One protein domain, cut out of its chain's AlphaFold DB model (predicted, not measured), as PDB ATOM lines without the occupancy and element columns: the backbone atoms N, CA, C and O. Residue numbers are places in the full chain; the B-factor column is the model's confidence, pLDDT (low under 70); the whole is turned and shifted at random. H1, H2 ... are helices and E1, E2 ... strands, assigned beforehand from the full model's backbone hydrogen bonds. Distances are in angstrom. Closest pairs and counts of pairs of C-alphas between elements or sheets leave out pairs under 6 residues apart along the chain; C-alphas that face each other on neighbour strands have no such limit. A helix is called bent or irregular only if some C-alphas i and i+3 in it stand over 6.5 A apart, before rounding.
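Overview. This is residues 166 to 179 and 191 to 359 of the 579 residues of the protein "BACK domain-containing protein" of Aegilops tauschii subsp. strangulata (UniProt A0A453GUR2). A short, loosely wound stack of turns has one wall of three short strands, E1, E2 and E3, with H7 and H10 side by side behind it; H5, H8 and H9 lie farther from the strands. At one end of the long axis sit two pairs of antiparallel helices, H1 with H2 and H3 with H4. The printed part has 183 residues with ten named helices and three named strands, along the chain H1 H2 H3 H4 H5 H6 E1 H7 H8 H9 E2 H10 E3. The sheet order E1 E2 E3 is parallel throughout, and the class is mostly helix. The whole is compact, with a radius of gyration of the C-alphas of 16.8 A and spans of 51 by 36 by 32 A.

Along the chain. The strands are E1, residues 261 to 263, E2, 321 to 323, and E3, 348 to 350; C-alpha 350 is at (116.555, 88.255, 135.903). Between them come H7, 272 to 278, H8, 286 to 297, 17.0 A long, H9, 301 to 310, and H10, 332 to 342. Before E1 come H1, 166 to 179, 20.0 A long from C-alpha 166 at (114.031, 104.018, 143.003), H2, 191 to 199, H3, 207 to 213, H4, 218 to 233, 22.6 A long, H5, 235 to 244, and H6, 248 to 251. H9 is irregular: C-alphas 302 and 305 are 7.1 A apart.

Arrangement. E1 and E2 are parallel, with N 262 and O 321 within hydrogen-bond range at 2.9 A. E2 and E3 are parallel, with N 350 and O 322 at 2.9 A. E1, H7 H8 H9, E2 and E2, H10, E3 are strand-helix-strand units, parallel neighbour strands with helices between; the second has a right-handed crossover. H10 is not on the sheet. It touches the hub, H7, the same way at a shallow tilt of 25 degrees, closest C-alphas Thr 272 and Val 335, 6.4 A. H7 also touches H6, closest C-alphas Tyr 251 and Ser 278, 5.5 A, and H5, closest C-alphas Leu 239 and Phe 274, 7.2 A. H5 touches H8, closest C-alphas Leu 240 and Val 293, 5.9 A. H8 touches H9 in a hairpin, with residues 292 to 295 alone, closest C-alphas Asp 295 and Leu 301, 6.6 A. H3 and H4 form a hairpin, closest C-alphas Thr 213 and Gly 221, 5.0 A. H1 touches H2 opposite ways, closest C-alphas Val 175 and Gln 193, 6.4 A. H1 and H7 are apart. Every O i to N i+4 pair is within hydrogen-bond range in H1, H3, H4, H5, H7 and H8, but 4 of 6 in H9, 5 of 7 in H10 and 1 of 5 in H2, where 6 of 6 O i to N i+3 pairs are; H6 is too short for an i+4 pair.

Size, cuts and confidence. The C-alphas farthest apart, those of Arg 179 and Asn 302, are 53.0 A apart. Residues 180 to 190 are not printed; C-alphas 179 and 191 are 11.4 A apart across the cut. Of the links printed whole, none is long. The mean pLDDT of the printed part is 82.3; 27 residues are under 70, among them 294 to 314.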
ATOM      1  N   GLN A 166     112.931 103.055 143.113       97.38
ATOM      2  CA  GLN A 166     114.031 104.018 143.003       97.38
ATOM      3  C   GLN A 166     113.521 105.466 143.043       97.38
ATOM      4  O   GLN A 166     114.097 106.296 143.742       97.38
ATOM      5  N   LEU A 167     112.420 105.763 142.341       97.38
ATOM      6  CA  LEU A 167     111.782 107.082 142.392       97.38
ATOM      7  C   LEU A 167     111.306 107.425 143.812       97.38
ATOM      8  O   LEU A 167     111.585 108.510 144.316       97.38
ATOM      9  N   CYS A 168     110.612 106.495 144.468       96.44
ATOM     10  CA  CYS A 168     110.094 106.689 145.819       96.44
ATOM     11  C   CYS A 168     111.221 106.893 146.844       96.44
ATOM     12  O   CYS A 168     111.156 107.816 147.652       96.44
ATOM     13  N   GLU A 169     112.285 106.086 146.784       95.62
ATOM     14  CA  GLU A 169     113.474 106.240 147.631       95.62
ATOM     15  C   GLU A 169     114.149 107.599 147.423       95.62
ATOM     16  O   GLU A 169     114.500 108.259 148.401       95.62
ATOM     17  N   ALA A 170     114.274 108.050 146.171       96.38
ATOM     18  CA  ALA A 170     114.827 109.362 145.858       96.38
ATOM     19  C   ALA A 170     113.975 110.492 146.456       96.38
ATOM     20  O   ALA A 170     114.512 111.356 147.147       96.38
ATOM     21  N   ILE A 171     112.651 110.461 146.272       95.44
ATOM     22  CA  ILE A 171     111.747 111.470 146.846       95.44
ATOM     23  C   ILE A 171     111.847 111.470 148.376       95.44
ATOM     24  O   ILE A 171     112.046 112.524 148.972       95.44
ATOM     25  N   LEU A 172     111.771 110.304 149.025       92.25
ATOM     26  CA  LEU A 172     111.876 110.201 150.485       92.25
ATOM     27  C   LEU A 172     113.226 110.719 151.006       92.25
ATOM     28  O   LEU A 172     113.257 111.420 152.017       92.25
ATOM     29  N   SER A 173     114.323 110.419 150.304       92.62
ATOM     30  CA  SER A 173     115.661 110.927 150.623       92.62
ATOM     31  C   SER A 173     115.714 112.456 150.527       92.62
ATOM     32  O   SER A 173     116.102 113.121 151.491       92.62
ATOM     33  N   TRP A 174     115.221 113.029 149.426       94.25
ATOM     34  CA  TRP A 174     115.167 114.478 149.224       94.25
ATOM     35  C   TRP A 174     114.303 115.183 150.281       94.25
ATOM     36  O   TRP A 174     114.740 116.169 150.871       94.25
ATOM     37  N   VAL A 175     113.117 114.643 150.594       89.69
ATOM     38  CA  VAL A 175     112.230 115.174 151.648       89.69
ATOM     39  C   VAL A 175     112.903 115.111 153.024       89.69
ATOM     40  O   VAL A 175     112.771 116.030 153.829       89.69
ATOM     41  N   SER A 176     113.639 114.037 153.320       87.75
ATOM     42  CA  SER A 176     114.330 113.908 154.607       87.75
ATOM     43  C   SER A 176     115.450 114.940 154.779       87.75
ATOM     44  O   SER A 176     115.570 115.536 155.849       87.75
ATOM     45  N   ALA A 177     116.217 115.209 153.718       87.94
ATOM     46  CA  ALA A 177     117.293 116.196 153.730       87.94
ATOM     47  C   ALA A 177     116.756 117.634 153.764       87.94
ATOM     48  O   ALA A 177     117.262 118.472 154.513       87.94
ATOM     49  N   SER A 178     115.687 117.919 153.014       79.62
ATOM     50  CA  SER A 178     115.075 119.249 153.008       79.62
ATOM     51  C   SER A 178     114.469 119.605 154.369       79.62
ATOM     52  O   SER A 178     114.612 120.742 154.817       79.62
ATOM     53  N   ARG A 179     113.902 118.633 155.098       75.50
ATOM     54  CA  ARG A 179     113.442 118.823 156.486       75.50
ATOM     55  C   ARG A 179     114.570 119.190 157.451       75.50
ATOM     56  O   ARG A 179     114.373 120.078 158.271       75.50
ATOM     57  N   ASP A 191     103.778 119.606 153.577       65.50
ATOM     58  CA  ASP A 191     102.661 119.003 152.837       65.50
ATOM     59  C   ASP A 191     102.898 119.053 151.322       65.50
ATOM     60  O   ASP A 191     102.716 118.054 150.622       65.50
ATOM     61  N   ASN A 192     103.417 120.179 150.819       67.12
ATOM     62  CA  ASN A 192     103.795 120.319 149.413       67.12
ATOM     63  C   ASN A 192     104.909 119.334 149.034       67.12
ATOM     64  O   ASN A 192     104.841 118.685 147.997       67.12
ATOM     65  N   GLN A 193     105.904 119.137 149.897       76.19
ATOM     66  CA  GLN A 193     106.975 118.165 149.658       76.19
ATOM     67  C   GLN A 193     106.470 116.714 149.636       76.19
ATOM     68  O   GLN A 193     106.914 115.917 148.808       76.19
ATOM     69  N   LEU A 194     105.516 116.367 150.506       81.81
ATOM     70  CA  LEU A 194     104.876 115.047 150.505       81.81
ATOM     71  C   LEU A 194     103.971 114.832 149.283       81.81
ATOM     72  O   LEU A 194     103.777 113.686 148.875       81.81
ATOM     73  N   SER A 195     103.481 115.902 148.649       86.88
ATOM     74  CA  SER A 195     102.675 115.811 147.427       86.88
ATOM     75  C   SER A 195     103.419 115.122 146.276       86.88
ATOM     76  O   SER A 195     102.788 114.436 145.472       86.88
ATOM     77  N   LEU A 196     104.758 115.176 146.239       91.44
ATOM     78  CA  LEU A 196     105.562 114.452 145.245       91.44
ATOM     79  C   LEU A 196     105.370 112.933 145.334       91.44
ATOM     80  O   LEU A 196     105.412 112.251 144.310       91.44
ATOM     81  N   LEU A 197     105.091 112.388 146.525       91.81
ATOM     82  CA  LEU A 197     104.827 110.955 146.694       91.81
ATOM     83  C   LEU A 197     103.546 110.511 145.976       91.81
ATOM     84  O   LEU A 197     103.448 109.349 145.588       91.81
ATOM     85  N   SER A 198     102.598 111.423 145.727       90.38
ATOM     86  CA  SER A 198     101.404 111.125 144.922       90.38
ATOM     87  C   SER A 198     101.730 110.801 143.458       90.38
ATOM     88  O   SER A 198     100.922 110.180 142.772       90.38
ATOM     89  N   LYS A 199     102.923 111.181 142.975       92.44
ATOM     90  CA  LYS A 199     103.394 110.903 141.610       92.44
ATOM     91  C   LYS A 199     104.019 109.509 141.471       92.44
ATOM     92  O   LYS A 199     104.287 109.078 140.347       92.44
ATOM     93  N   VAL A 200     104.256 108.799 142.577       94.56
ATOM     94  CA  VAL A 200     104.779 107.426 142.569       94.56
ATOM     95  C   VAL A 200     103.670 106.456 142.167       94.56
ATOM     96  O   VAL A 200     102.584 106.450 142.749       94.56
ATOM     97  N   ARG A 201     103.951 105.580 141.200       93.62
ATOM     98  CA  ARG A 201     102.999 104.558 140.742       93.62
ATOM     99  C   ARG A 201     103.018 103.373 141.705       93.62
ATOM    100  O   ARG A 201     103.744 102.398 141.525       93.62
ATOM    101  N   VAL A 202     102.210 103.473 142.759       92.94
ATOM    102  CA  VAL A 202     102.146 102.517 143.880       92.94
ATOM    103  C   VAL A 202     101.956 101.061 143.436       92.94
ATOM    104  O   VAL A 202     102.538 100.157 144.030       92.94
ATOM    105  N   CYS A 203     101.193 100.809 142.372       91.25
ATOM    106  CA  CYS A 203     100.963  99.459 141.851       91.25
ATOM    107  C   CYS A 203     102.230  98.769 141.313       91.25
ATOM    108  O   CYS A 203     102.217  97.559 141.106       91.25
ATOM    109  N   LEU A 204     103.318  99.509 141.102       94.50
ATOM    110  CA  LEU A 204     104.625  99.004 140.680       94.50
ATOM    111  C   LEU A 204     105.656  99.016 141.823       94.50
ATOM    112  O   LEU A 204     106.837  98.763 141.583       94.50
ATOM    113  N   LEU A 205     105.242  99.318 143.060       96.19
ATOM    114  CA  LEU A 205     106.119  99.247 144.226       96.19
ATOM    115  C   LEU A 205     106.216  97.819 144.775       96.19
ATOM    116  O   LEU A 205     105.197  97.125 144.873       96.19
ATOM    117  N   PRO A 206     107.405  97.391 145.235       96.69
ATOM    118  CA  PRO A 206     107.542  96.113 145.912       96.69
ATOM    119  C   PRO A 206     106.767  96.106 147.230       96.69
ATOM    120  O   PRO A 206     106.880  97.045 148.023       96.69
ATOM    121  N   LEU A 207     106.031  95.028 147.518       94.56
ATOM    122  CA  LEU A 207     105.184  94.956 148.717       94.56
ATOM    123  C   LEU A 207     106.006  95.109 150.007       94.56
ATOM    124  O   LEU A 207     105.629  95.863 150.903       94.56
ATOM    125  N   GLY A 208     107.159  94.436 150.086       94.00
ATOM    126  CA  GLY A 208     108.057  94.542 151.240       94.00
ATOM    127  C   GLY A 208     108.606  95.958 151.439       94.00
ATOM    128  O   GLY A 208     108.743  96.414 152.572       94.00
ATOM    129  N   PHE A 209     108.848  96.686 150.344       95.38
ATOM    130  CA  PHE A 209     109.269  98.085 150.398       95.38
ATOM    131  C   PHE A 209     108.133  98.988 150.896       95.38
ATOM    132  O   PHE A 209     108.331  99.729 151.856       95.38
ATOM    133  N   ALA A 210     106.929  98.871 150.324       94.12
ATOM    134  CA  ALA A 210     105.754  99.633 150.753       94.12
ATOM    135  C   ALA A 210     105.388  99.382 152.229       94.12
ATOM    136  O   ALA A 210     104.980 100.293 152.945       94.12
ATOM    137  N   ALA A 211     105.573  98.156 152.727       92.88
ATOM    138  CA  ALA A 211     105.408  97.864 154.148       92.88
ATOM    139  C   ALA A 211     106.474  98.564 155.012       92.88
ATOM    140  O   ALA A 211     106.159  99.067 156.092       92.88
ATOM    141  N   GLY A 212     107.719  98.629 154.532       92.00
ATOM    142  CA  GLY A 212     108.825  99.308 155.207       92.00
ATOM    143  C   GLY A 212     108.666 100.829 155.284       92.00
ATOM    144  O   GLY A 212     109.029 101.422 156.304       92.00
ATOM    145  N   THR A 213     108.069 101.468 154.268       89.00
ATOM    146  CA  THR A 213     107.879 102.932 154.247       89.00
ATOM    147  C   THR A 213     106.961 103.433 155.361       89.00
ATOM    148  O   THR A 213     107.102 104.584 155.768       89.00
ATOM    149  N   LYS A 214     106.121 102.568 155.954       85.31
ATOM    150  CA  LYS A 214     105.293 102.892 157.132       85.31
ATOM    151  C   LYS A 214     106.088 103.455 158.313       85.31
ATOM    152  O   LYS A 214     105.525 104.195 159.112       85.31
ATOM    153  N   ARG A 215     107.376 103.110 158.428       82.69
ATOM    154  CA  ARG A 215     108.258 103.605 159.499       82.69
ATOM    155  C   ARG A 215     108.600 105.087 159.352       82.69
ATOM    156  O   ARG A 215     108.736 105.770 160.357       82.69
ATOM    157  N   ASN A 216     108.716 105.569 158.114       77.94
ATOM    158  CA  ASN A 216     109.176 106.927 157.808       77.94
ATOM    159  C   ASN A 216     108.036 107.838 157.325       77.94
ATOM    160  O   ASN A 216     108.071 109.046 157.543       77.94
ATOM    161  N   CYS A 217     107.020 107.270 156.669       84.50
ATOM    162  CA  CYS A 217     105.835 107.969 156.180       84.50
ATOM    163  C   CYS A 217     104.613 107.048 156.318       84.50
ATOM    164  O   CYS A 217     104.293 106.262 155.422       84.50
ATOM    165  N   PHE A 218     103.961 107.112 157.483       86.31
ATOM    166  CA  PHE A 218     102.894 106.183 157.854       86.31
ATOM    167  C   PHE A 218     101.706 106.217 156.885       86.31
ATOM    168  O   PHE A 218     101.288 105.163 156.411       86.31
ATOM    169  N   GLU A 219     101.193 107.406 156.553       87.56
ATOM    170  CA  GLU A 219     100.014 107.564 155.688       87.56
ATOM    171  C   GLU A 219     100.254 107.014 154.280       87.56
ATOM    172  O   GLU A 219      99.511 106.147 153.817       87.56
ATOM    173  N   PHE A 220     101.340 107.444 153.626       90.25
ATOM    174  CA  PHE A 220     101.716 106.939 152.306       90.25
ATOM    175  C   PHE A 220     101.948 105.426 152.330       90.25
ATOM    176  O   PHE A 220     101.392 104.708 151.503       90.25
ATOM    177  N   GLY A 221     102.727 104.922 153.294       90.25
ATOM    178  CA  GLY A 221     103.013 103.493 153.407       90.25
ATOM    179  C   GLY A 221     101.758 102.654 153.656       90.25
ATOM    180  O   GLY A 221     101.617 101.562 153.107       90.25
ATOM    181  N   ASN A 222     100.807 103.155 154.447       92.06
ATOM    182  CA  ASN A 222      99.544 102.463 154.676       92.06
ATOM    183  C   ASN A 222      98.672 102.426 153.421       92.06
ATOM    184  O   ASN A 222      98.232 101.345 153.031       92.06
ATOM    185  N   ASN A 223      98.515 103.563 152.741       91.25
ATOM    186  CA  ASN A 223      97.779 103.644 151.481       91.25
ATOM    187  C   ASN A 223      98.409 102.747 150.407       91.25
ATOM    188  O   ASN A 223      97.698 102.014 149.718       91.25
ATOM    189  N   ALA A 224      99.742 102.734 150.324       92.81
ATOM    190  CA  ALA A 224     100.476 101.910 149.378       92.81
ATOM    191  C   ALA A 224     100.249 100.412 149.611       92.81
ATOM    192  O   ALA A 224      99.907  99.679 148.682       92.81
ATOM    193  N   VAL A 225     100.375  99.955 150.860       94.31
ATOM    194  CA  VAL A 225     100.114  98.555 151.219       94.31
ATOM    195  C   VAL A 225      98.660  98.176 150.941       94.31
ATOM    196  O   VAL A 225      98.423  97.133 150.339       94.31
ATOM    197  N   CYS A 226      97.689  99.005 151.329       92.19
ATOM    198  CA  CYS A 226      96.273  98.739 151.066       92.19
ATOM    199  C   CYS A 226      95.983  98.606 149.566       92.19
ATOM    200  O   CYS A 226      95.328  97.649 149.159       92.19
ATOM    201  N   MET A 227      96.517  99.508 148.738       90.25
ATOM    202  CA  MET A 227      96.355  99.442 147.285       90.25
ATOM    203  C   MET A 227      96.956  98.157 146.703       90.25
ATOM    204  O   MET A 227      96.290  97.466 145.935       90.25
ATOM    205  N   ILE A 228      98.182  97.794 147.096       92.62
ATOM    206  CA  ILE A 228      98.840  96.568 146.616       92.62
ATOM    207  C   ILE A 228      98.056  95.318 147.043       92.62
ATOM    208  O   ILE A 228      97.861  94.410 146.240       92.62
ATOM    209  N   LEU A 229      97.569  95.268 148.286       91.44
ATOM    210  CA  LEU A 229      96.761  94.147 148.779       91.44
ATOM    211  C   LEU A 229      95.411  94.039 148.061       91.44
ATOM    212  O   LEU A 229      94.947  92.926 147.825       91.44
ATOM    213  N   ASN A 230      94.793  95.161 147.688       88.38
ATOM    214  CA  ASN A 230      93.572  95.157 146.881       88.38
ATOM    215  C   ASN A 230      93.848  94.635 145.466       88.38
ATOM    216  O   ASN A 230      93.116  93.776 144.979       88.38
ATOM    217  N   LEU A 231      94.957  95.061 144.848       87.81
ATOM    218  CA  LEU A 231      95.390  94.531 143.553       87.81
ATOM    219  C   LEU A 231      95.712  93.039 143.607       87.81
ATOM    220  O   LEU A 231      95.515  92.355 142.619       87.81
ATOM    221  N   LEU A 232      96.172  92.507 144.737       86.94
ATOM    222  CA  LEU A 232      96.378  91.066 144.896       86.94
ATOM    223  C   LEU A 232      95.069  90.268 144.971       86.94
ATOM    224  O   LEU A 232      95.065  89.100 144.589       86.94
ATOM    225  N   LYS A 233      93.982  90.870 145.470       85.19
ATOM    226  CA  LYS A 233      92.672  90.213 145.598       85.19
ATOM    227  C   LYS A 233      91.895  90.226 144.282       85.19
ATOM    228  O   LYS A 233      91.492  89.166 143.821       85.19
ATOM    229  N   ASP A 234      91.773  91.400 143.658       75.44
ATOM    230  CA  ASP A 234      90.873  91.644 142.519       75.44
ATOM    231  C   ASP A 234      91.627  92.229 141.304       75.44
ATOM    232  O   ASP A 234      91.165  93.175 140.655       75.44
ATOM    233  N   SER A 235      92.827  91.697 141.012       71.12
ATOM    234  CA  SER A 235      93.790  92.288 140.059       71.12
ATOM    235  C   SER A 235      93.183  92.585 138.688       71.12
ATOM    236  O   SER A 235      93.295  93.700 138.182       71.12
ATOM    237  N   LEU A 236      92.500  91.602 138.098       70.56
ATOM    238  CA  LEU A 236      91.956  91.700 136.746       70.56
ATOM    239  C   LEU A 236      90.787  92.672 136.682       70.56
ATOM    240  O   LEU A 236      90.748  93.517 135.795       70.56
ATOM    241  N   GLN A 237      89.858  92.594 137.632       74.94
ATOM    242  CA  GLN A 237      88.664  93.433 137.630       74.94
ATOM    243  C   GLN A 237      89.025  94.908 137.855       74.94
ATOM    244  O   GLN A 237      88.513  95.782 137.156       74.94
ATOM    245  N   THR A 238      89.985  95.167 138.748       75.94
ATOM    246  CA  THR A 238      90.541  96.507 138.978       75.94
ATOM    247  C   THR A 238      91.223  97.043 137.719       75.94
ATOM    248  O   THR A 238      90.942  98.162 137.296       75.94
ATOM    249  N   LEU A 239      92.069  96.237 137.066       73.06
ATOM    250  CA  LEU A 239      92.740  96.635 135.825       73.06
ATOM    251  C   LEU A 239      91.743  96.936 134.700       73.06
ATOM    252  O   LEU A 239      91.878  97.947 134.015       73.06
ATOM    253  N   LEU A 240      90.713  96.109 134.523       72.75
ATOM    254  CA  LEU A 240      89.708  96.314 133.478       72.75
ATOM    255  C   LEU A 240      88.899  97.595 133.699       72.75
ATOM    256  O   LEU A 240      88.696  98.346 132.748       72.75
ATOM    257  N   HIS A 241      88.518  97.884 134.944       74.88
ATOM    258  CA  HIS A 241      87.851  99.138 135.302       74.88
ATOM    259  C   HIS A 241      88.745 100.358 135.034       74.88
ATOM    260  O   HIS A 241      88.290 101.397 134.569       74.88
ATOM    261  N   THR A 242      90.055 100.239 135.264       72.75
ATOM    262  CA  THR A 242      90.990 101.347 134.993       72.75
ATOM    263  C   THR A 242      91.202 101.593 133.500       72.75
ATOM    264  O   THR A 242      91.409 102.736 133.096       72.75
ATOM    265  N   VAL A 243      91.107 100.545 132.669       72.50
ATOM    266  CA  VAL A 243      91.150 100.667 131.202       72.50
ATOM    267  C   VAL A 243      89.928 101.429 130.680       72.50
ATOM    268  O   VAL A 243      90.048 102.142 129.683       72.50
ATOM    269  N   THR A 244      88.766 101.295 131.329       69.56
ATOM    270  CA  THR A 244      87.535 102.003 130.942       69.56
ATOM    271  C   THR A 244      87.461 103.439 131.460       69.56
ATOM    272  O   THR A 244      86.862 104.271 130.787       69.56
ATOM    273  N   ASP A 245      88.099 103.736 132.595       71.25
ATOM    274  CA  ASP A 245      88.029 105.035 133.290       71.25
ATOM    275  C   ASP A 245      89.137 106.035 132.912       71.25
ATOM    276  O   ASP A 245      89.303 107.060 133.572       71.25
ATOM    277  N   ASP A 246      89.949 105.737 131.896       66.56
ATOM    278  CA  ASP A 246      91.077 106.571 131.444       66.56
ATOM    279  C   ASP A 246      92.166 106.862 132.500       66.56
ATOM    280  O   ASP A 246      93.078 107.649 132.257       66.56
ATOM    281  N   ASN A 247      92.176 106.146 133.628       73.31
ATOM    282  CA  ASN A 247      93.190 106.275 134.685       73.31
ATOM    283  C   ASN A 247      94.344 105.256 134.546       73.31
ATOM    284  O   ASN A 247      94.846 104.690 135.521       73.31
ATOM    285  N   LEU A 248      94.763 104.989 133.307       78.06
ATOM    286  CA  LEU A 248      95.808 104.008 132.990       78.06
ATOM    287  C   LEU A 248      97.208 104.444 133.438       78.06
ATOM    288  O   LEU A 248      98.072 103.597 133.664       78.06
ATOM    289  N   ASP A 249      97.450 105.746 133.587       80.75
ATOM    290  CA  ASP A 249      98.789 106.277 133.862       80.75
ATOM    291  C   ASP A 249      99.360 105.822 135.200       80.75
ATOM    292  O   ASP A 249     100.573 105.638 135.319       80.75
ATOM    293  N   SER A 250      98.494 105.573 136.185       83.81
ATOM    294  CA  SER A 250      98.907 105.024 137.474       83.81
ATOM    295  C   SER A 250      99.422 103.585 137.369       83.81
ATOM    296  O   SER A 250     100.247 103.211 138.191       83.81
ATOM    297  N   TYR A 251      99.028 102.827 136.336       85.94
ATOM    298  CA  TYR A 251      99.350 101.406 136.129       85.94
ATOM    299  C   TYR A 251     100.446 101.142 135.092       85.94
ATOM    300  O   TYR A 251     100.868 100.000 134.909       85.94
ATOM    301  N   ARG A 252     100.921 102.179 134.401       86.56
ATOM    302  CA  ARG A 252     101.928 102.041 133.344       86.56
ATOM    303  C   ARG A 252     103.334 101.893 133.893       86.56
ATOM    304  O   ARG A 252     103.706 102.551 134.862       86.56
ATOM    305  N   ILE A 253     104.171 101.125 133.203       90.06
ATOM    306  CA  ILE A 253     105.620 101.173 133.421       90.06
ATOM    307  C   ILE A 253     106.144 102.474 132.797       90.06
ATOM    308  O   ILE A 253     105.700 102.882 131.723       90.06
ATOM    309  N   ARG A 254     107.064 103.172 133.475       89.94
ATOM    310  CA  ARG A 254     107.723 104.369 132.925       89.94
ATOM    311  C   ARG A 254     108.716 103.957 131.845       89.94
ATOM    312  O   ARG A 254     109.873 103.652 132.123       89.94
ATOM    313  N   LEU A 255     108.236 103.916 130.607       88.12
ATOM    314  CA  LEU A 255     109.037 103.581 129.440       88.12
ATOM    315  C   LEU A 255     109.257 104.830 128.595       88.12
ATOM    316  O   LEU A 255     108.312 105.475 128.150       88.12
ATOM    317  N   THR A 256     110.527 105.151 128.379       88.69
ATOM    318  CA  THR A 256     110.986 106.272 127.556       88.69
ATOM    319  C   THR A 256     112.006 105.753 126.549       88.69
ATOM    320  O   THR A 256     112.555 104.662 126.717       88.69
ATOM    321  N   GLU A 257     112.328 106.540 125.525       86.94
ATOM    322  CA  GLU A 257     113.427 106.201 124.610       86.94
ATOM    323  C   GLU A 257     114.791 106.109 125.322       86.94
ATOM    324  O   GLU A 257     115.693 105.435 124.835       86.94
ATOM    325  N   TYR A 258     114.936 106.716 126.504       88.69
ATOM    326  CA  TYR A 258     116.168 106.712 127.299       88.69
ATOM    327  C   TYR A 258     116.257 105.529 128.277       88.69
ATOM    328  O   TYR A 258     117.319 105.293 128.858       88.69
ATOM    329  N   SER A 259     115.175 104.764 128.461       92.06
ATOM    330  CA  SER A 259     115.116 103.650 129.413       92.06
ATOM    331  C   SER A 259     116.075 102.521 129.012       92.06
ATOM    332  O   SER A 259     116.000 101.992 127.903       92.06
ATOM    333  N   LYS A 260     116.963 102.124 129.936       94.31
ATOM    334  CA  LYS A 260     117.958 101.048 129.728       94.31
ATOM    335  C   LYS A 260     117.728  99.814 130.590       94.31
ATOM    336  O   LYS A 260     118.099  98.708 130.192       94.31
ATOM    337  N   LYS A 261     117.134  99.994 131.763       96.62
ATOM    338  CA  LYS A 261     116.910  98.950 132.758       96.62
ATOM    339  C   LYS A 261     115.510  99.108 133.332       96.62
ATOM    340  O   LYS A 261     115.041 100.225 133.518       96.62
ATOM    341  N   ILE A 262     114.851  97.982 133.578       96.12
ATOM    342  CA  ILE A 262     113.531  97.925 134.200       96.12
ATOM    343  C   ILE A 262     113.605  96.935 135.352       96.12
ATOM    344  O   ILE A 262     113.927  95.763 135.153       96.12
ATOM    345  N   VAL A 263     113.288  97.405 136.553       97.62
ATOM    346  CA  VAL A 263     113.236  96.599 137.768       97.62
ATOM    347  C   VAL A 263     111.820  96.623 138.315       97.62
ATOM    348  O   VAL A 263     111.313  97.647 138.767       97.62
ATOM    349  N   LEU A 264     111.200  95.453 138.293       96.19
ATOM    350  CA  LEU A 264     109.871  95.182 138.828       96.19
ATOM    351  C   LEU A 264     109.938  94.153 139.965       96.19
ATOM    352  O   LEU A 264     108.931  93.546 140.320       96.19
ATOM    353  N   SER A 265     111.138  93.928 140.509       96.06
ATOM    354  CA  SER A 265     111.380  92.883 141.493       96.06
ATOM    355  C   SER A 265     110.614  93.112 142.796       96.06
ATOM    356  O   SER A 265     110.630  94.203 143.361       96.06
ATOM    357  N   GLY A 266     110.008  92.046 143.323       94.81
ATOM    358  CA  GLY A 266     109.319  92.051 144.615       94.81
ATOM    359  C   GLY A 266     107.906  92.625 144.567       94.81
ATOM    360  O   GLY A 266     107.367  92.984 145.618       94.81
ATOM    361  N   CYS A 267     107.315  92.710 143.376       94.75
ATOM    362  CA  CYS A 267     105.956  93.184 143.143       94.75
ATOM    363  C   CYS A 267     105.005  91.985 142.936       94.75
ATOM    364  O   CYS A 267     104.735  91.602 141.795       94.75
ATOM    365  N   PRO A 268     104.479  91.359 144.009       91.25
ATOM    366  CA  PRO A 268     103.615  90.183 143.891       91.25
ATOM    367  C   PRO A 268     102.285  90.469 143.184       91.25
ATOM    368  O   PRO A 268     101.660  89.550 142.668       91.25
ATOM    369  N   GLN A 269     101.842  91.724 143.148       91.00
ATOM    370  CA  GLN A 269     100.629  92.164 142.459       91.00
ATOM    371  C   GLN A 269     100.730  92.098 140.930       91.00
ATOM    372  O   GLN A 269      99.713  92.209 140.247       91.00
ATOM    373  N   LEU A 270     101.937  91.937 140.379       89.81
ATOM    374  CA  LEU A 270     102.123  91.852 138.938       89.81
ATOM    375  C   LEU A 270     101.646  90.498 138.422       89.81
ATOM    376  O   LEU A 270     102.147  89.445 138.813       89.81
ATOM    377  N   THR A 271     100.700  90.554 137.493       85.88
ATOM    378  CA  THR A 271     100.280  89.420 136.674       85.88
ATOM    379  C   THR A 271     100.725  89.633 135.234       85.88
ATOM    380  O   THR A 271     101.104  90.733 134.824       85.88
ATOM    381  N   THR A 272     100.635  88.589 134.419       77.94
ATOM    382  CA  THR A 272     100.862  88.701 132.975       77.94
ATOM    383  C   THR A 272      99.971  89.772 132.334       77.94
ATOM    384  O   THR A 272     100.452  90.574 131.538       77.94
ATOM    385  N   GLN A 273      98.689  89.831 132.703       78.12
ATOM    386  CA  GLN A 273      97.745  90.831 132.193       78.12
ATOM    387  C   GLN A 273      98.138  92.247 132.621       78.12
ATOM    388  O   GLN A 273      98.071  93.166 131.805       78.12
ATOM    389  N   PHE A 274      98.610  92.413 133.862       84.25
ATOM    390  CA  PHE A 274      99.134  93.686 134.344       84.25
ATOM    391  C   PHE A 274     100.280  94.173 133.453       84.25
ATOM    392  O   PHE A 274     100.235  95.296 132.958       84.25
ATOM    393  N   LEU A 275     101.294  93.329 133.217       84.56
ATOM    394  CA  LEU A 275     102.470  93.701 132.421       84.56
ATOM    395  C   LEU A 275     102.079  94.150 131.010       84.56
ATOM    396  O   LEU A 275     102.583  95.162 130.522       84.56
ATOM    397  N   TYR A 276     101.121  93.461 130.388       78.06
ATOM    398  CA  TYR A 276     100.606  93.864 129.085       78.06
ATOM    399  C   TYR A 276      99.934  95.227 129.107       78.06
ATOM    400  O   TYR A 276     100.315  96.093 128.322       78.06
ATOM    401  N   ILE A 277      98.976  95.431 130.013       77.56
ATOM    402  CA  ILE A 277      98.246  96.698 130.133       77.56
ATOM    403  C   ILE A 277      99.216  97.845 130.436       77.56
ATOM    404  O   ILE A 277      99.130  98.913 129.829       77.56
ATOM    405  N   SER A 278     100.197  97.595 131.303       81.44
ATOM    406  CA  SER A 278     101.185  98.585 131.731       81.44
ATOM    407  C   SER A 278     102.117  99.073 130.616       81.44
ATOM    408  O   SER A 278     102.737 100.127 130.759       81.44
ATOM    409  N   ALA A 279     102.222  98.320 129.518       76.12
ATOM    410  CA  ALA A 279     103.060  98.649 128.371       76.12
ATOM    411  C   ALA A 279     102.268  99.259 127.201       76.12
ATOM    412  O   ALA A 279     102.876  99.616 126.196       76.12
ATOM    413  N   LEU A 280     100.937  99.371 127.292       74.31
ATOM    414  CA  LEU A 280     100.109  99.893 126.202       74.31
ATOM    415  C   LEU A 280     100.363 101.391 125.928       74.31
ATOM    416  O   LEU A 280     100.639 102.140 126.872       74.31
ATOM    417  N   PRO A 281     100.189 101.862 124.671       70.38
ATOM    418  CA  PRO A 281     100.351 103.272 124.310       70.38
ATOM    419  C   PRO A 281      99.356 104.160 125.061       70.38
ATOM    420  O   PRO A 281      98.304 103.678 125.480       70.38
ATOM    421  N   THR A 282      99.666 105.451 125.200       66.69
ATOM    422  CA  THR A 282      98.802 106.453 125.854       66.69
ATOM    423  C   THR A 282      97.479 106.651 125.129       66.69
ATOM    424  O   THR A 282      96.425 106.620 125.763       66.69
ATOM    425  N   ASP A 283      97.534 106.717 123.801       68.62
ATOM    426  CA  ASP A 283      96.423 107.158 122.957       68.62
ATOM    427  C   ASP A 283      95.648 105.965 122.386       68.62
ATOM    428  O   ASP A 283      95.630 105.703 121.183       68.62
ATOM    429  N   LEU A 284      95.035 105.184 123.276       71.62
ATOM    430  CA  LEU A 284      94.175 104.075 122.871       71.62
ATOM    431  C   LEU A 284      92.777 104.573 122.508       71.62
ATOM    432  O   LEU A 284      92.093 105.183 123.335       71.62
ATOM    433  N   ASP A 285      92.313 104.233 121.307       74.94
ATOM    434  CA  ASP A 285      90.930 104.490 120.917       74.94
ATOM    435  C   ASP A 285      89.928 103.650 121.748       74.94
ATOM    436  O   ASP A 285      90.244 102.597 122.317       74.94
ATOM    437  N   ALA A 286      88.682 104.125 121.830       77.31
ATOM    438  CA  ALA A 286      87.633 103.492 122.633       77.31
ATOM    439  C   ALA A 286      87.213 102.096 122.128       77.31
ATOM    440  O   ALA A 286      86.578 101.339 122.868       77.31
ATOM    441  N   VAL A 287      87.518 101.753 120.872       75.31
ATOM    442  CA  VAL A 287      87.231 100.433 120.292       75.31
ATOM    443  C   VAL A 287      88.282  99.434 120.770       75.31
ATOM    444  O   VAL A 287      87.930  98.346 121.217       75.31
ATOM    445  N   PHE A 288      89.552  99.832 120.768       73.00
ATOM    446  CA  PHE A 288      90.683  99.051 121.243       73.00
ATOM    447  C   PHE A 288      90.591  98.785 122.746       73.00
ATOM    448  O   PHE A 288      90.784  97.646 123.168       73.00
ATOM    449  N   LYS A 289      90.192  99.787 123.546       74.25
ATOM    450  CA  LYS A 289      89.891  99.605 124.980       74.25
ATOM    451  C   LYS A 289      88.818  98.534 125.205       74.25
ATOM    452  O   LYS A 289      89.014  97.636 126.018       74.25
ATOM    453  N   ARG A 290      87.723  98.556 124.431       74.50
ATOM    454  CA  ARG A 290      86.665  97.527 124.491       74.50
ATOM    455  C   ARG A 290      87.159  96.139 124.074       74.50
ATOM    456  O   ARG A 290      86.769  95.157 124.698       74.50
ATOM    457  N   THR A 291      88.031  96.050 123.068       71.81
ATOM    458  CA  THR A 291      88.661  94.780 122.668       71.81
ATOM    459  C   THR A 291      89.525  94.205 123.791       71.81
ATOM    460  O   THR A 291      89.369  93.033 124.113       71.81
ATOM    461  N   ILE A 292      90.354  95.028 124.448       70.94
ATOM    462  CA  ILE A 292      91.167  94.596 125.601       70.94
ATOM    463  C   ILE A 292      90.272  94.043 126.714       70.94
ATOM    464  O   ILE A 292      90.560  92.975 127.251       70.94
ATOM    465  N   VAL A 293      89.183  94.745 127.045       70.81
ATOM    466  CA  VAL A 293      88.271  94.315 128.113       70.81
ATOM    467  C   VAL A 293      87.621  92.964 127.792       70.81
ATOM    468  O   VAL A 293      87.534  92.104 128.665       70.81
ATOM    469  N   SER A 294      87.217  92.751 126.537       68.19
ATOM    470  CA  SER A 294      86.654  91.474 126.082       68.19
ATOM    471  C   SER A 294      87.682  90.338 126.131       68.19
ATOM    472  O   SER A 294      87.391  89.274 126.671       68.19
ATOM    473  N   ASP A 295      88.894  90.568 125.617       64.81
ATOM    474  CA  ASP A 295      89.939  89.540 125.512       64.81
ATOM    475  C   ASP A 295      90.463  89.085 126.885       64.81
ATOM    476  O   ASP A 295      90.800  87.916 127.075       64.81
ATOM    477  N   VAL A 296      90.537  89.999 127.859       63.44
ATOM    478  CA  VAL A 296      90.968  89.669 129.228       63.44
ATOM    479  C   VAL A 296      89.894  88.868 129.978       63.44
ATOM    480  O   VAL A 296      90.250  88.003 130.780       63.44
ATOM    481  N   ASN A 297      88.605  89.100 129.699       60.34
ATOM    482  CA  ASN A 297      87.487  88.393 130.337       60.34
ATOM    483  C   ASN A 297      87.332  86.938 129.866       60.34
ATOM    484  O   ASN A 297      87.023  86.072 130.681       60.34
ATOM    485  N   ASP A 298      87.594  86.643 128.589       54.09
ATOM    486  CA  ASP A 298      87.436  85.289 128.032       54.09
ATOM    487  C   ASP A 298      88.550  84.312 128.461       54.09
ATOM    488  O   ASP A 298      88.561  83.147 128.054       54.09
ATOM    489  N   GLY A 299      89.541  84.772 129.241       51.34
ATOM    490  CA  GLY A 299      90.706  83.977 129.660       51.34
ATOM    491  C   GLY A 299      91.584  83.492 128.497       51.34
ATOM    492  O   GLY A 299      92.602  82.831 128.707       51.34
ATOM    493  N   CYS A 300      91.206  83.831 127.264       44.56
ATOM    494  CA  CYS A 300      91.824  83.403 126.030       44.56
ATOM    495  C   CYS A 300      92.672  84.541 125.472       44.56
ATOM    496  O   CYS A 300      92.191  85.424 124.768       44.56
ATOM    497  N   LEU A 301      93.984  84.437 125.670       51.44
ATOM    498  CA  LEU A 301      94.997  85.264 125.005       51.44
ATOM    499  C   LEU A 301      95.056  85.046 123.464       51.44
ATOM    500  O   LEU A 301      96.066  85.343 122.833       51.44
ATOM    501  N   ASN A 302      94.004  84.528 122.817       43.16
ATOM    502  CA  ASN A 302      93.981  84.173 121.391       43.16
ATOM    503  C   ASN A 302      94.130  85.400 120.468       43.16
ATOM    504  O   ASN A 302      94.725  85.301 119.393       43.16
ATOM    505  N   HIS A 303      93.682  86.580 120.910       48.31
ATOM    506  CA  HIS A 303      93.877  87.852 120.203       48.31
ATOM    507  C   HIS A 303      95.117  88.632 120.657       48.31
ATOM    508  O   HIS A 303      95.360  89.728 120.150       48.31
ATOM    509  N   TYR A 304      95.966  88.058 121.520       52.78
ATOM    510  CA  TYR A 304      97.254  88.643 121.906       52.78
ATOM    511  C   TYR A 304      98.085  89.036 120.678       52.78
ATOM    512  O   TYR A 304      98.525  90.173 120.547       52.78
ATOM    513  N   ASN A 305      98.186  88.135 119.696       51.00
ATOM    514  CA  ASN A 305      98.849  88.417 118.423       51.00
ATOM    515  C   ASN A 305      98.179  89.559 117.631       51.00
ATOM    516  O   ASN A 305      98.849  90.221 116.842       51.00
ATOM    517  N   GLY A 306      96.877  89.795 117.811       52.75
ATOM    518  CA  GLY A 306      96.123  90.896 117.203       52.75
ATOM    519  C   GLY A 306      96.374  92.244 117.884       52.75
ATOM    520  O   GLY A 306      96.656  93.223 117.190       52.75
ATOM    521  N   LEU A 307      96.354  92.282 119.222       54.69
ATOM    522  CA  LEU A 307      96.725  93.450 120.038       54.69
ATOM    523  C   LEU A 307      98.159  93.886 119.732       54.69
ATOM    524  O   LEU A 307      98.429  95.047 119.442       54.69
ATOM    525  N   VAL A 308      99.061  92.915 119.687       53.94
ATOM    526  CA  VAL A 308     100.479  93.105 119.415       53.94
ATOM    527  C   VAL A 308     100.751  93.514 117.954       53.94
ATOM    528  O   VAL A 308     101.589  94.378 117.699       53.94
ATOM    529  N   LYS A 309     100.010  92.973 116.971       55.56
ATOM    530  CA  LYS A 309     100.078  93.423 115.562       55.56
ATOM    531  C   LYS A 309      99.567  94.852 115.360       55.56
ATOM    532  O   LYS A 309     100.000  95.496 114.404       55.56
ATOM    533  N   LYS A 310      98.642  95.322 116.203       54.72
ATOM    534  CA  LYS A 310      98.145  96.707 116.190       54.72
ATOM    535  C   LYS A 310      99.086  97.653 116.941       54.72
ATOM    536  O   LYS A 310      99.325  98.754 116.467       54.72
ATOM    537  N   ALA A 311      99.710  97.197 118.025       53.03
ATOM    538  CA  ALA A 311     100.641  97.965 118.851       53.03
ATOM    539  C   ALA A 311     102.082  98.055 118.289       53.03
ATOM    540  O   ALA A 311     103.034  98.207 119.052       53.03
ATOM    541  N   LYS A 312     102.249  97.978 116.955       50.72
ATOM    542  CA  LYS A 312     103.522  97.933 116.190       50.72
ATOM    543  C   LYS A 312     104.552  99.042 116.502       50.72
ATOM    544  O   LYS A 312     105.627  99.040 115.909       50.72
ATOM    545  N   THR A 313     104.250  99.973 117.398       53.66
ATOM    546  CA  THR A 313     105.025 101.178 117.710       53.66
ATOM    547  C   THR A 313     105.717 101.161 119.083       53.66
ATOM    548  O   THR A 313     106.480 102.075 119.365       53.66
ATOM    549  N   LEU A 314     105.531 100.133 119.924       58.00
ATOM    550  CA  LEU A 314     106.025 100.110 121.319       58.00
ATOM    551  C   LEU A 314     107.415  99.475 121.526       58.00
ATOM    552  O   LEU A 314     107.686  98.862 122.559       58.00
ATOM    553  N   SER A 315     108.298  99.546 120.533       71.31
ATOM    554  CA  SER A 315     109.616  98.918 120.651       71.31
ATOM    555  C   SER A 315     110.588  99.810 121.430       71.31
ATOM    556  O   SER A 315     111.107 100.787 120.893       71.31
ATOM    557  N   PHE A 316     110.893  99.442 122.675       85.12
ATOM    558  CA  PHE A 316     111.888 100.118 123.512       85.12
ATOM    559  C   PHE A 316     113.249  99.428 123.373       85.12
ATOM    560  O   PHE A 316     113.709  98.695 124.248       85.12
ATOM    561  N   ARG A 317     113.906  99.661 122.231       86.31
ATOM    562  CA  ARG A 317     115.190  99.028 121.855       86.31
ATOM    563  C   ARG A 317     116.332  99.280 122.840       86.31
ATOM    564  O   ARG A 317     117.249  98.471 122.940       86.31
ATOM    565  N   ASN A 318     116.289 100.395 123.561       90.38
ATOM    566  CA  ASN A 318     117.355 100.757 124.490       90.38
ATOM    567  C   ASN A 318     117.304  99.972 125.806       90.38
ATOM    568  O   ASN A 318     118.313  99.938 126.511       90.38
ATOM    569  N   VAL A 319     116.197  99.285 126.104       94.00
ATOM    570  CA  VAL A 319     116.077  98.440 127.294       94.00
ATOM    571  C   VAL A 319     116.911  97.173 127.111       94.00
ATOM    572  O   VAL A 319     116.649  96.346 126.240       94.00
ATOM    573  N   ARG A 320     117.930  97.023 127.960       95.44
ATOM    574  CA  ARG A 320     118.884  95.905 127.956       95.44
ATOM    575  C   ARG A 320     118.699  94.957 129.130       95.44
ATOM    576  O   ARG A 320     119.116  93.811 129.015       95.44
ATOM    577  N   ILE A 321     118.102  95.414 130.230       97.69
ATOM    578  CA  ILE A 321     117.972  94.638 131.468       97.69
ATOM    579  C   ILE A 321     116.519  94.666 131.940       97.69
ATOM    580  O   ILE A 321     115.950  95.747 132.103       97.69
ATOM    581  N   VAL A 322     115.951  93.489 132.200       97.00
ATOM    582  CA  VAL A 322     114.634  93.327 132.830       97.00
ATOM    583  C   VAL A 322     114.767  92.413 134.040       97.00
ATOM    584  O   VAL A 322     115.265  91.293 133.923       97.00
ATOM    585  N   ASP A 323     114.304  92.898 135.190       97.75
ATOM    586  CA  ASP A 323     114.281  92.165 136.453       97.75
ATOM    587  C   ASP A 323     112.842  91.983 136.959       97.75
ATOM    588  O   ASP A 323     112.168  92.944 137.337       97.75
ATOM    589  N   LEU A 324     112.395  90.728 136.956       95.81
ATOM    590  CA  LEU A 324     111.107  90.236 137.448       95.81
ATOM    591  C   LEU A 324     111.284  89.296 138.653       95.81
ATOM    592  O   LEU A 324     110.439  88.436 138.906       95.81
ATOM    593  N   SER A 325     112.382  89.425 139.394       95.31
ATOM    594  CA  SER A 325     112.655  88.573 140.553       95.31
ATOM    595  C   SER A 325     111.589  88.737 141.636       95.31
ATOM    596  O   SER A 325     111.150  89.854 141.905       95.31
ATOM    597  N   LYS A 326     111.225  87.666 142.346       93.19
ATOM    598  CA  LYS A 326     110.223  87.690 143.435       93.19
ATOM    599  C   LYS A 326     108.823  88.146 142.974       93.19
ATOM    600  O   LYS A 326     108.103  88.791 143.738       93.19
ATOM    601  N   CYS A 327     108.430  87.803 141.745       92.12
ATOM    602  CA  CYS A 327     107.103  88.084 141.181       92.12
ATOM    603  C   CYS A 327     106.321  86.774 140.938       92.12
ATOM    604  O   CYS A 327     106.266  86.290 139.809       92.12
ATOM    605  N   PRO A 328     105.714  86.170 141.981       88.31
ATOM    606  CA  PRO A 328     105.157  84.813 141.914       88.31
ATOM    607  C   PRO A 328     103.908  84.664 141.036       88.31
ATOM    608  O   PRO A 328     103.609  83.558 140.610       88.31
ATOM    609  N   ASN A 329     103.171  85.742 140.759       86.62
ATOM    610  CA  ASN A 329     101.916  85.685 139.994       86.62
ATOM    611  C   ASN A 329     102.108  85.914 138.483       86.62
ATOM    612  O   ASN A 329     101.138  86.020 137.726       86.62
ATOM    613  N   VAL A 330     103.361  85.995 138.033       86.25
ATOM    614  CA  VAL A 330     103.720  86.190 136.632       86.25
ATOM    615  C   VAL A 330     103.826  84.838 135.923       86.25
ATOM    616  O   VAL A 330     104.544  83.950 136.372       86.25
ATOM    617  N   HIS A 331     103.153  84.689 134.778       85.12
ATOM    618  CA  HIS A 331     103.276  83.501 133.929       85.12
ATOM    619  C   HIS A 331     104.349  83.718 132.849       85.12
ATOM    620  O   HIS A 331     104.144  84.490 131.903       85.12
ATOM    621  N   PHE A 332     105.471  83.002 132.945       83.19
ATOM    622  CA  PHE A 332     106.679  83.283 132.160       83.19
ATOM    623  C   PHE A 332     106.560  83.001 130.664       83.19
ATOM    624  O   PHE A 332     106.978  83.854 129.884       83.19
ATOM    625  N   GLY A 333     105.879  81.932 130.235       76.06
ATOM    626  CA  GLY A 333     105.616  81.708 128.805       76.06
ATOM    627  C   GLY A 333     104.989  82.914 128.079       76.06
ATOM    628  O   GLY A 333     105.385  83.259 126.965       76.06
ATOM    629  N   ALA A 334     104.081  83.635 128.742       77.38
ATOM    630  CA  ALA A 334     103.490  84.851 128.199       77.38
ATOM    631  C   ALA A 334     104.426  86.061 128.339       77.38
ATOM    632  O   ALA A 334     104.518  86.863 127.417       77.38
ATOM    633  N   VAL A 335     105.166  86.191 129.439       84.38
ATOM    634  CA  VAL A 335     106.147  87.277 129.604       84.38
ATOM    635  C   VAL A 335     107.283  87.205 128.593       84.38
ATOM    636  O   VAL A 335     107.724  88.240 128.109       84.38
ATOM    637  N   ILE A 336     107.728  86.014 128.201       85.69
ATOM    638  CA  ILE A 336     108.731  85.836 127.143       85.69
ATOM    639  C   ILE A 336     108.229  86.440 125.828       85.69
ATOM    640  O   ILE A 336     108.956  87.159 125.137       85.69
ATOM    641  N   LEU A 337     106.955  86.202 125.504       78.31
ATOM    642  CA  LEU A 337     106.316  86.823 124.350       78.31
ATOM    643  C   LEU A 337     106.150  88.329 124.524       78.31
ATOM    644  O   LEU A 337     106.250  89.035 123.536       78.31
ATOM    645  N   TRP A 338     105.910  88.851 125.719       81.75
ATOM    646  CA  TRP A 338     105.895  90.296 125.946       81.75
ATOM    647  C   TRP A 338     107.282  90.911 125.708       81.75
ATOM    648  O   TRP A 338     107.446  91.783 124.856       81.75
ATOM    649  N   MET A 339     108.312  90.378 126.374       87.12
ATOM    650  CA  MET A 339     109.691  90.871 126.304       87.12
ATOM    651  C   MET A 339     110.235  90.878 124.881       87.12
ATOM    652  O   MET A 339     110.842  91.861 124.468       87.12
ATOM    653  N   LYS A 340     109.980  89.818 124.102       83.69
ATOM    654  CA  LYS A 340     110.421  89.735 122.703       83.69
ATOM    655  C   LYS A 340     109.968  90.942 121.872       83.69
ATOM    656  O   LYS A 340     110.689  91.368 120.972       83.69
ATOM    657  N   TRP A 341     108.767  91.453 122.125       78.31
ATOM    658  CA  TRP A 341     108.172  92.517 121.318       78.31
ATOM    659  C   TRP A 341     108.481  93.893 121.893       78.31
ATOM    660  O   TRP A 341     108.865  94.795 121.149       78.31
ATOM    661  N   THR A 342     108.348  94.043 123.209       82.31
ATOM    662  CA  THR A 342     108.572  95.317 123.894       82.31
ATOM    663  C   THR A 342     110.063  95.664 123.955       82.31
ATOM    664  O   THR A 342     110.429  96.820 123.750       82.31
ATOM    665  N   PHE A 343     110.937  94.669 124.145       89.56
ATOM    666  CA  PHE A 343     112.385  94.832 124.328       89.56
ATOM    667  C   PHE A 343     113.166  93.912 123.372       89.56
ATOM    668  O   PHE A 343     113.794  92.939 123.795       89.56
ATOM    669  N   PRO A 344     113.172  94.198 122.058       86.50
ATOM    670  CA  PRO A 344     113.799  93.312 121.067       86.50
ATOM    671  C   PRO A 344     115.321  93.190 121.222       86.50
ATOM    672  O   PRO A 344     115.940  92.335 120.602       86.50
ATOM    673  N   GLU A 345     115.922  94.069 122.015       90.25
ATOM    674  CA  GLU A 345     117.359  94.241 122.183       90.25
ATOM    675  C   GLU A 345     117.826  93.922 123.619       90.25
ATOM    676  O   GLU A 345     118.942  94.288 124.011       90.25
ATOM    677  N   LEU A 346     116.971  93.208 124.366       92.94
ATOM    678  CA  LEU A 346     117.200  92.703 125.716       92.94
ATOM    679  C   LEU A 346     118.454  91.819 125.778       92.94
ATOM    680  O   LEU A 346     118.665  90.965 124.918       92.94
ATOM    681  N   ARG A 347     119.275  92.031 126.811       94.56
ATOM    682  CA  ARG A 347     120.560  91.349 127.036       94.56
ATOM    683  C   ARG A 347     120.531  90.511 128.306       94.56
ATOM    684  O   ARG A 347     120.864  89.333 128.262       94.56
ATOM    685  N   THR A 348     120.040  91.095 129.393       97.19
ATOM    686  CA  THR A 348     119.992  90.451 130.703       97.19
ATOM    687  C   THR A 348     118.549  90.264 131.145       97.19
ATOM    688  O   THR A 348     117.771  91.223 131.184       97.19
ATOM    689  N   PHE A 349     118.207  89.034 131.514       96.75
ATOM    690  CA  PHE A 349     116.923  88.696 132.113       96.75
ATOM    691  C   PHE A 349     117.119  88.090 133.504       96.75
ATOM    692  O   PHE A 349     117.859  87.122 133.673       96.75
ATOM    693  N   ILE A 350     116.455  88.671 134.503       97.56
ATOM    694  CA  ILE A 350     116.555  88.255 135.903       97.56
ATOM    695  C   ILE A 350     115.153  87.882 136.392       97.56
ATOM    696  O   ILE A 350     114.233  88.696 136.343       97.56
ATOM    697  N   ALA A 351     114.990  86.648 136.857       95.56
ATOM    698  CA  ALA A 351     113.766  86.131 137.463       95.56
ATOM    699  C   ALA A 351     114.102  85.248 138.676       95.56
ATOM    700  O   ALA A 351     113.600  84.136 138.828       95.56
ATOM    701  N   SER A 352     114.972  85.753 139.552       94.31
ATOM    702  CA  SER A 352     115.351  85.066 140.783       94.31
ATOM    703  C   SER A 352     114.150  84.917 141.726       94.31
ATOM    704  O   SER A 352     113.298  85.803 141.824       94.31
ATOM    705  N   TYR A 353     114.099  83.821 142.481       91.31
ATOM    706  CA  TYR A 353     113.042  83.489 143.444       91.31
ATOM    707  C   TYR A 353     111.645  83.323 142.818       91.31
ATOM    708  O   TYR A 353     110.630  83.455 143.505       91.31
ATOM    709  N   CYS A 354     111.574  83.034 141.518       89.56
ATOM    710  CA  CYS A 354     110.329  82.774 140.804       89.56
ATOM    711  C   CYS A 354     110.123  81.263 140.631       89.56
ATOM    712  O   CYS A 354     110.458  80.697 139.597       89.56
ATOM    713  N   LEU A 355     109.548  80.614 141.649       84.62
ATOM    714  CA  LEU A 355     109.394  79.147 141.713       84.62
ATOM    715  C   LEU A 355     108.559  78.541 140.573       84.62
ATOM    716  O   LEU A 355     108.696  77.360 140.277       84.62
ATOM    717  N   LEU A 356     107.679  79.335 139.954       84.88
ATOM    718  CA  LEU A 356     106.843  78.895 138.831       84.88
ATOM    719  C   LEU A 356     107.569  78.923 137.481       84.88
ATOM    720  O   LEU A 356     106.991  78.473 136.497       84.88
ATOM    721  N   PHE A 357     108.788  79.464 137.413       87.62
ATOM    722  CA  PHE A 357     109.597  79.403 136.201       87.62
ATOM    723  C   PHE A 357     110.047  77.953 135.987       87.62
ATOM    724  O   PHE A 357     110.735  77.398 136.844       87.62
ATOM    725  N   GLN A 358     109.655  77.337 134.873       87.25
ATOM    726  CA  GLN A 358     110.005  75.950 134.547       87.25
ATOM    727  C   GLN A 358     111.123  75.881 133.499       87.25
ATOM    728  O   GLN A 358     111.483  76.879 132.870       87.25
ATOM    729  N   PHE A 359     111.703  74.697 133.289       87.25
ATOM    730  CA  PHE A 359     112.754  74.535 132.283       87.25
ATOM    731  C   PHE A 359     112.230  74.775 130.853       87.25
ATOM    732  O   PHE A 359     112.926  75.344 130.015       87.25
TER     733      PHE A 359